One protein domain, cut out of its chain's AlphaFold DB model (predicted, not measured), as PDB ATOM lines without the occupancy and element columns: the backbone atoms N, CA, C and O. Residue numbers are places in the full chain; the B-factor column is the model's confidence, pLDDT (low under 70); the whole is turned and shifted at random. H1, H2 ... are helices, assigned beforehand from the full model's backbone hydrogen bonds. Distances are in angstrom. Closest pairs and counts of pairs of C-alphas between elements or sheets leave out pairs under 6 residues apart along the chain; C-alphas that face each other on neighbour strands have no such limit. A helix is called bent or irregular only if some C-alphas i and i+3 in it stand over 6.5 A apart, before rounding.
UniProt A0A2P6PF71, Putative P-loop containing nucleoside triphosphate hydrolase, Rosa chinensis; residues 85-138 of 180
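This is residues 85 to 138 of the 180 residues of the protein "Putative P-loop containing nucleoside triphosphate hydrolase" of Rosa chinensis (UniProt A0A2P6PF71). A small up-and-down bundle of three helices, with H1 and H3 packed side by side along their lengths and H2 running back between them in the chain, meeting H3 near one end, with residues 116 to 120, and splayed from it at the other. The residues between H1 and H2 cross over at the open end, and a tight turn joins H2 to H3 at the other end. The printed part has 54 residues with three named helices, in the order H1, H2, H3, and no named strand; the class is all helix. It is compact, with a radius of gyration of the C-alphas of 10.0 A, and its outline is elongated, 29 by 18 by 16 A.

Begin at the first printed residue, with H1, residues 85 to 99, and go on to H2, residues 106 to 120. They touch, with residues 87 to 92 of H1 alone, and the closest C-alphas, those of Gly 88 and Lys 117, are 5.0 A apart. They form a helical hairpin, at a steep tilt of 43 degrees, opposite ways. Next comes H3, residues 124 to 136, which makes a second helical hairpin with H2, at a shallow tilt of 31 degrees, opposite ways. Here residues 116 to 120 of H2 alone touch residues 126 to 130 of H3 alone; the closest C-alphas, those of Cys 120 and Ala 127, are 5.1 A apart. H1 and H3 touch with 21 pairs of C-alphas within 8 A, the closest being those of Ala 95 and Ala 131, at 4.9 A; they run the same way at a shallow tilt of 31 degrees. The helix packing is mostly aligned, but only just, with 2 of 3 touching pairs at a shallow tilt. In H1 and H3 every O i to N i+4 pair is within hydrogen-bond range; in H2 it is 8 of 11.

Find C-alpha 85 at (-45.012, 30.687, 45.340); from there H1 runs 20.5 A to C-alpha 99. Find C-alpha 106 at (-25.760, 30.146, 52.918); H2 runs 21.8 A from it to C-alpha 120. H2 is neither bent nor irregular, but only just: C-alphas 115 and 118 are 6.4 A apart. H3 runs 18.8 A from C-alpha 124 to C-alpha 136 at (-23.507, 24.444, 38.879).

Look for the two C-alphas farthest apart at Asn 103 and Gly 122, 29.1 A from each other. The printed part has no cut. The link from H1 to H2, six residues, is short, and that from H2 to H3, three residues, is tight. In the B-factor column the mean pLDDT of the printed part is 79.2; it is under 70 in residues 100 to 109, of which 106 to 109 belong to H2, and in residues 136 to 138, of which 136 belongs to H3.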
ATOM      1  N   GLU A  85     -45.409  31.297  44.069       88.38
ATOM      2  CA  GLU A  85     -45.012  30.687  45.340       88.38
ATOM      3  C   GLU A  85     -44.775  29.174  45.217       88.38
ATOM      4  O   GLU A  85     -43.785  28.649  45.719       88.38
ATOM      5  N   ILE A  86     -45.633  28.455  44.485       90.94
ATOM      6  CA  ILE A  86     -45.464  27.011  44.267       90.94
ATOM      7  C   ILE A  86     -44.206  26.745  43.433       90.94
ATOM      8  O   ILE A  86     -43.431  25.850  43.766       90.94
ATOM      9  N   CYS A  87     -43.970  27.526  42.378       91.25
ATOM     10  CA  CYS A  87     -42.732  27.433  41.604       91.25
ATOM     11  C   CYS A  87     -41.487  27.803  42.421       91.25
ATOM     12  O   CYS A  87     -40.458  27.159  42.232       91.25
ATOM     13  N   GLY A  88     -41.585  28.777  43.331       88.38
ATOM     14  CA  GLY A  88     -40.528  29.112  44.286       88.38
ATOM     15  C   GLY A  88     -40.165  27.921  45.168       88.38
ATOM     16  O   GLY A  88     -39.009  27.524  45.203       88.38
ATOM     17  N   ARG A  89     -41.158  27.238  45.750       89.69
ATOM     18  CA  ARG A  89     -40.913  26.014  46.535       89.69
ATOM     19  C   ARG A  89     -40.266  24.894  45.714       89.69
ATOM     20  O   ARG A  89     -39.358  24.233  46.199       89.69
ATOM     21  N   ILE A  90     -40.683  24.705  44.456       92.06
ATOM     22  CA  ILE A  90     -40.046  23.733  43.542       92.06
ATOM     23  C   ILE A  90     -38.578  24.097  43.291       92.06
ATOM     24  O   ILE A  90     -37.728  23.209  43.219       92.06
ATOM     25  N   PHE A  91     -38.283  25.388  43.121       88.75
ATOM     26  CA  PHE A  91     -36.916  25.876  42.976       88.75
ATOM     27  C   PHE A  91     -36.096  25.577  44.233       88.75
ATOM     28  O   PHE A  91     -35.033  24.977  44.123       88.75
ATOM     29  N   GLU A  92     -36.597  25.965  45.406       84.88
ATOM     30  CA  GLU A  92     -35.923  25.806  46.699       84.88
ATOM     31  C   GLU A  92     -35.623  24.336  47.001       84.88
ATOM     32  O   GLU A  92     -34.487  23.990  47.316       84.88
ATOM     33  N   GLU A  93     -36.613  23.457  46.824       88.38
ATOM     34  CA  GLU A  93     -36.461  22.012  47.010       88.38
ATOM     35  C   GLU A  93     -35.383  21.441  46.074       88.38
ATOM     36  O   GLU A  93     -34.494  20.699  46.505       88.38
ATOM     37  N   GLN A  94     -35.413  21.832  44.793       88.44
ATOM     38  CA  GLN A  94     -34.429  21.398  43.803       88.44
ATOM     39  C   GLN A  94     -33.025  21.933  44.131       88.44
ATOM     40  O   GLN A  94     -32.058  21.176  44.087       88.44
ATOM     41  N   ALA A  95     -32.895  23.216  44.479       81.25
ATOM     42  CA  ALA A  95     -31.621  23.854  44.797       81.25
ATOM     43  C   ALA A  95     -31.004  23.279  46.081       81.25
ATOM     44  O   ALA A  95     -29.811  22.973  46.103       81.25
ATOM     45  N   TYR A  96     -31.809  23.062  47.127       78.00
ATOM     46  CA  TYR A  96     -31.371  22.446  48.381       78.00
ATOM     47  C   TYR A  96     -30.878  21.011  48.174       78.00
ATOM     48  O   TYR A  96     -29.818  20.636  48.682       78.00
ATOM     49  N   SER A  97     -31.608  20.224  47.373       79.94
ATOM     50  CA  SER A  97     -31.218  18.853  47.030       79.94
ATOM     51  C   SER A  97     -29.819  18.793  46.406       79.94
ATOM     52  O   SER A  97     -29.028  17.923  46.765       79.94
ATOM     53  N   ILE A  98     -29.480  19.754  45.540       73.50
ATOM     54  CA  ILE A  98     -28.160  19.823  44.896       73.50
ATOM     55  C   ILE A  98     -27.111  20.415  45.846       73.50
ATOM     56  O   ILE A  98     -25.968  19.957  45.865       73.50
ATOM     57  N   ARG A  99     -27.490  21.390  46.686       70.62
ATOM     58  CA  ARG A  99     -26.583  22.022  47.654       70.62
ATOM     59  C   ARG A  99     -26.043  21.039  48.685       70.62
ATOM     60  O   ARG A  99     -24.892  21.175  49.080       70.62
ATOM     61  N   LYS A 100     -26.810  20.012  49.071       61.94
ATOM     62  CA  LYS A 100     -26.321  18.921  49.940       61.94
ATOM     63  C   LYS A 100     -25.065  18.222  49.379       61.94
ATOM     64  O   LYS A 100     -24.385  17.505  50.105       61.94
ATOM     65  N   SER A 101     -24.740  18.444  48.105       58.62
ATOM     66  CA  SER A 101     -23.545  17.946  47.422       58.62
ATOM     67  C   SER A 101     -22.475  19.022  47.142       58.62
ATOM     68  O   SER A 101     -21.499  18.716  46.462       58.62
ATOM     69  N   SER A 102     -22.619  20.262  47.638       58.81
ATOM     70  CA  SER A 102     -21.718  21.397  47.346       58.81
ATOM     71  C   SER A 102     -21.485  22.330  48.551       58.81
ATOM     72  O   SER A 102     -22.422  22.650  49.279       58.81
ATOM     73  N   ASN A 103     -20.265  22.859  48.714       62.81
ATOM     74  CA  ASN A 103     -19.860  23.745  49.824       62.81
ATOM     75  C   ASN A 103     -20.261  25.221  49.622       62.81
ATOM     76  O   ASN A 103     -19.430  26.123  49.707       62.81
ATOM     77  N   LEU A 104     -21.530  25.487  49.318       62.19
ATOM     78  CA  LEU A 104     -22.007  26.850  49.083       62.19
ATOM     79  C   LEU A 104     -22.286  27.627  50.371       62.19
ATOM     80  O   LEU A 104     -22.973  27.110  51.256       62.19
ATOM     81  N   SER A 105     -21.841  28.889  50.435       67.12
ATOM     82  CA  SER A 105     -22.204  29.836  51.502       67.12
ATOM     83  C   SER A 105     -23.717  30.088  51.524       67.12
ATOM     84  O   SER A 105     -24.354  30.231  50.478       67.12
ATOM     85  N   HIS A 106     -24.307  30.105  52.720       67.12
ATOM     86  CA  HIS A 106     -25.760  30.146  52.918       67.12
ATOM     87  C   HIS A 106     -26.385  31.473  52.470       67.12
ATOM     88  O   HIS A 106     -27.438  31.481  51.826       67.12
ATOM     89  N   ASP A 107     -25.719  32.587  52.749       69.94
ATOM     90  CA  ASP A 107     -26.334  33.910  52.635       69.94
ATOM     91  C   ASP A 107     -26.348  34.431  51.195       69.94
ATOM     92  O   ASP A 107     -27.357  34.955  50.717       69.94
ATOM     93  N   GLU A 108     -25.265  34.215  50.448       67.75
ATOM     94  CA  GLU A 108     -25.193  34.583  49.029       67.75
ATOM     95  C   GLU A 108     -26.133  33.741  48.168       67.75
ATOM     96  O   GLU A 108     -26.749  34.251  47.225       67.75
ATOM     97  N   ALA A 109     -26.271  32.458  48.514       67.25
ATOM     98  CA  ALA A 109     -27.175  31.557  47.828       67.25
ATOM     99  C   ALA A 109     -28.637  31.981  48.034       67.25
ATOM    100  O   ALA A 109     -29.407  32.042  47.077       67.25
ATOM    101  N   THR A 110     -28.996  32.349  49.266       70.62
ATOM    102  CA  THR A 110     -30.354  32.785  49.618       70.62
ATOM    103  C   THR A 110     -30.737  34.068  48.881       70.62
ATOM    104  O   THR A 110     -31.813  34.142  48.290       70.62
ATOM    105  N   ARG A 111     -29.833  35.055  48.815       75.25
ATOM    106  CA  ARG A 111     -30.100  36.315  48.103       75.25
ATOM    107  C   ARG A 111     -30.339  36.105  46.605       75.25
ATOM    108  O   ARG A 111     -31.316  36.609  46.063       75.25
ATOM    109  N   LYS A 112     -29.479  35.333  45.930       73.81
ATOM    110  CA  LYS A 112     -29.656  35.049  44.496       73.81
ATOM    111  C   LYS A 112     -30.869  34.148  44.220       73.81
ATOM    112  O   LYS A 112     -31.493  34.274  43.172       73.81
ATOM    113  N   MET A 113     -31.213  33.246  45.139       71.12
ATOM    114  CA  MET A 113     -32.417  32.415  45.046       71.12
ATOM    115  C   MET A 113     -33.686  33.274  45.041       71.12
ATOM    116  O   MET A 113     -34.554  33.075  44.194       71.12
ATOM    117  N   GLU A 114     -33.748  34.286  45.905       75.81
ATOM    118  CA  GLU A 114     -34.844  35.260  45.943       75.81
ATOM    119  C   GLU A 114     -34.983  36.066  44.641       75.81
ATOM    120  O   GLU A 114     -36.094  36.275  44.158       75.81
ATOM    121  N   GLU A 115     -33.872  36.447  44.006       80.38
ATOM    122  CA  GLU A 115     -33.889  37.135  42.704       80.38
ATOM    123  C   GLU A 115     -34.394  36.233  41.558       80.38
ATOM    124  O   GLU A 115     -35.020  36.700  40.602       80.38
ATOM    125  N   LEU A 116     -34.120  34.928  41.642       78.94
ATOM    126  CA  LEU A 116     -34.374  33.960  40.573       78.94
ATOM    127  C   LEU A 116     -35.714  33.238  40.690       78.94
ATOM    128  O   LEU A 116     -36.266  32.838  39.656       78.94
ATOM    129  N   LYS A 117     -36.276  33.109  41.903       73.00
ATOM    130  CA  LYS A 117     -37.578  32.452  42.125       73.00
ATOM    131  C   LYS A 117     -38.652  33.045  41.222       73.00
ATOM    132  O   LYS A 117     -39.543  32.345  40.732       73.00
ATOM    133  N   ASP A 118     -38.484  34.328  40.908       77.94
ATOM    134  CA  ASP A 118     -39.444  35.084  40.154       77.94
ATOM    135  C   ASP A 118     -39.384  34.951  38.627       77.94
ATOM    136  O   ASP A 118     -40.314  35.377  37.930       77.94
ATOM    137  N   GLN A 119     -38.358  34.290  38.101       85.12
ATOM    138  CA  GLN A 119     -38.154  34.123  36.661       85.12
ATOM    139  C   GLN A 119     -38.868  32.893  36.082       85.12
ATOM    140  O   GLN A 119     -38.899  32.687  34.871       85.12
ATOM    141  N   CYS A 120     -39.485  32.070  36.932       86.62
ATOM    142  CA  CYS A 120     -40.096  30.811  36.507       86.62
ATOM    143  C   CYS A 120     -41.430  30.999  35.772       86.62
ATOM    144  O   CYS A 120     -41.874  30.089  35.076       86.62
ATOM    145  N   HIS A 121     -42.098  32.148  35.953       87.94
ATOM    146  CA  HIS A 121     -43.409  32.465  35.363       87.94
ATOM    147  C   HIS A 121     -44.466  31.350  35.534       87.94
ATOM    148  O   HIS A 121     -45.292  31.120  34.651       87.94
ATOM    149  N   GLY A 122     -44.426  30.633  36.662       91.31
ATOM    150  CA  GLY A 122     -45.347  29.530  36.946       91.31
ATOM    151  C   GLY A 122     -45.044  28.224  36.201       91.31
ATOM    152  O   GLY A 122     -45.876  27.319  36.194       91.31
ATOM    153  N   LEU A 123     -43.881  28.102  35.551       94.19
ATOM    154  CA  LEU A 123     -43.457  26.897  34.840       94.19
ATOM    155  C   LEU A 123     -42.533  26.039  35.728       94.19
ATOM    156  O   LEU A 123     -41.380  26.413  35.955       94.19
ATOM    157  N   PRO A 124     -42.976  24.844  36.170       93.88
ATOM    158  CA  PRO A 124     -42.174  23.957  37.022       93.88
ATOM    159  C   PRO A 124     -40.840  23.551  36.402       93.88
ATOM    160  O   PRO A 124     -39.837  23.423  37.099       93.88
ATOM    161  N   LEU A 125     -40.828  23.344  35.080       94.25
ATOM    162  CA  LEU A 125     -39.614  22.962  34.370       94.25
ATOM    163  C   LEU A 125     -38.574  24.085  34.415       94.25
ATOM    164  O   LEU A 125     -37.413  23.804  34.681       94.25
ATOM    165  N   VAL A 126     -38.995  25.342  34.235       94.12
ATOM    166  CA  VAL A 126     -38.095  26.501  34.331       94.12
ATOM    167  C   VAL A 126     -37.534  26.615  35.745       94.12
ATOM    168  O   VAL A 126     -36.324  26.748  35.885       94.12
ATOM    169  N   ALA A 127     -38.367  26.455  36.780       92.25
ATOM    170  CA  ALA A 127     -37.907  26.460  38.172       92.25
ATOM    171  C   ALA A 127     -36.784  25.444  38.416       92.25
ATOM    172  O   ALA A 127     -35.716  25.799  38.911       92.25
ATOM    173  N   LYS A 128     -36.972  24.196  37.969       91.75
ATOM    174  CA  LYS A 128     -35.934  23.161  38.079       91.75
ATOM    175  C   LYS A 128     -34.688  23.485  37.259       91.75
ATOM    176  O   LYS A 128     -33.577  23.253  37.723       91.75
ATOM    177  N   THR A 129     -34.849  24.019  36.049       92.69
ATOM    178  CA  THR A 129     -33.719  24.390  35.188       92.69
ATOM    179  C   THR A 129     -32.875  25.500  35.806       92.69
ATOM    180  O   THR A 129     -31.655  25.365  35.834       92.69
ATOM    181  N   ILE A 130     -33.498  26.561  36.329       89.69
ATOM    182  CA  ILE A 130     -32.769  27.655  36.981       89.69
ATOM    183  C   ILE A 130     -32.095  27.140  38.259       89.69
ATOM    184  O   ILE A 130     -30.925  27.439  38.463       89.69
ATOM    185  N   ALA A 131     -32.763  26.307  39.067       87.25
ATOM    186  CA  ALA A 131     -32.162  25.712  40.268       87.25
ATOM    187  C   ALA A 131     -30.930  24.849  39.940       87.25
ATOM    188  O   ALA A 131     -29.898  24.945  40.602       87.25
ATOM    189  N   ASN A 132     -31.002  24.051  38.871       86.75
ATOM    190  CA  ASN A 132     -29.866  23.259  38.399       86.75
ATOM    191  C   ASN A 132     -28.708  24.146  37.919       86.75
ATOM    192  O   ASN A 132     -27.556  23.894  38.264       86.75
ATOM    193  N   ALA A 133     -28.999  25.185  37.130       84.44
ATOM    194  CA  ALA A 133     -27.983  26.113  36.631       84.44
ATOM    195  C   ALA A 133     -27.325  26.901  37.773       84.44
ATOM    196  O   ALA A 133     -26.107  27.073  37.791       84.44
ATOM    197  N   PHE A 134     -28.134  27.324  38.743       77.75
ATOM    198  CA  PHE A 134     -27.693  27.972  39.965       77.75
ATOM    199  C   PHE A 134     -26.685  27.095  40.709       77.75
ATOM    200  O   PHE A 134     -25.578  27.541  40.979       77.75
ATOM    201  N   ALA A 135     -27.005  25.827  40.958       70.56
ATOM    202  CA  ALA A 135     -26.115  24.947  41.707       70.56
ATOM    203  C   ALA A 135     -24.773  24.654  41.001       70.56
ATOM    204  O   ALA A 135     -23.760  24.454  41.666       70.56
ATOM    205  N   VAL A 136     -24.739  24.661  39.663       67.88
ATOM    206  CA  VAL A 136     -23.507  24.444  38.879       67.88
ATOM    207  C   VAL A 136     -22.619  25.692  38.843       67.88
ATOM    208  O   VAL A 136     -21.403  25.573  38.979       67.88
ATOM    209  N   GLY A 137     -23.200  26.891  38.707       60.38
ATOM    210  CA  GLY A 137     -22.463  28.165  38.597       60.38
ATOM    211  C   GLY A 137     -21.741  28.616  39.871       60.38
ATOM    212  O   GLY A 137     -21.147  29.688  39.915       60.38
ATOM    213  N   PHE A 138     -21.811  27.798  40.908       55.38
ATOM    214  CA  PHE A 138     -21.291  28.048  42.238       55.38
ATOM    215  C   PHE A 138     -20.307  26.950  42.698       55.38
ATOM    216  O   PHE A 138     -19.779  27.012  43.806       55.38
TER     217      PHE A 138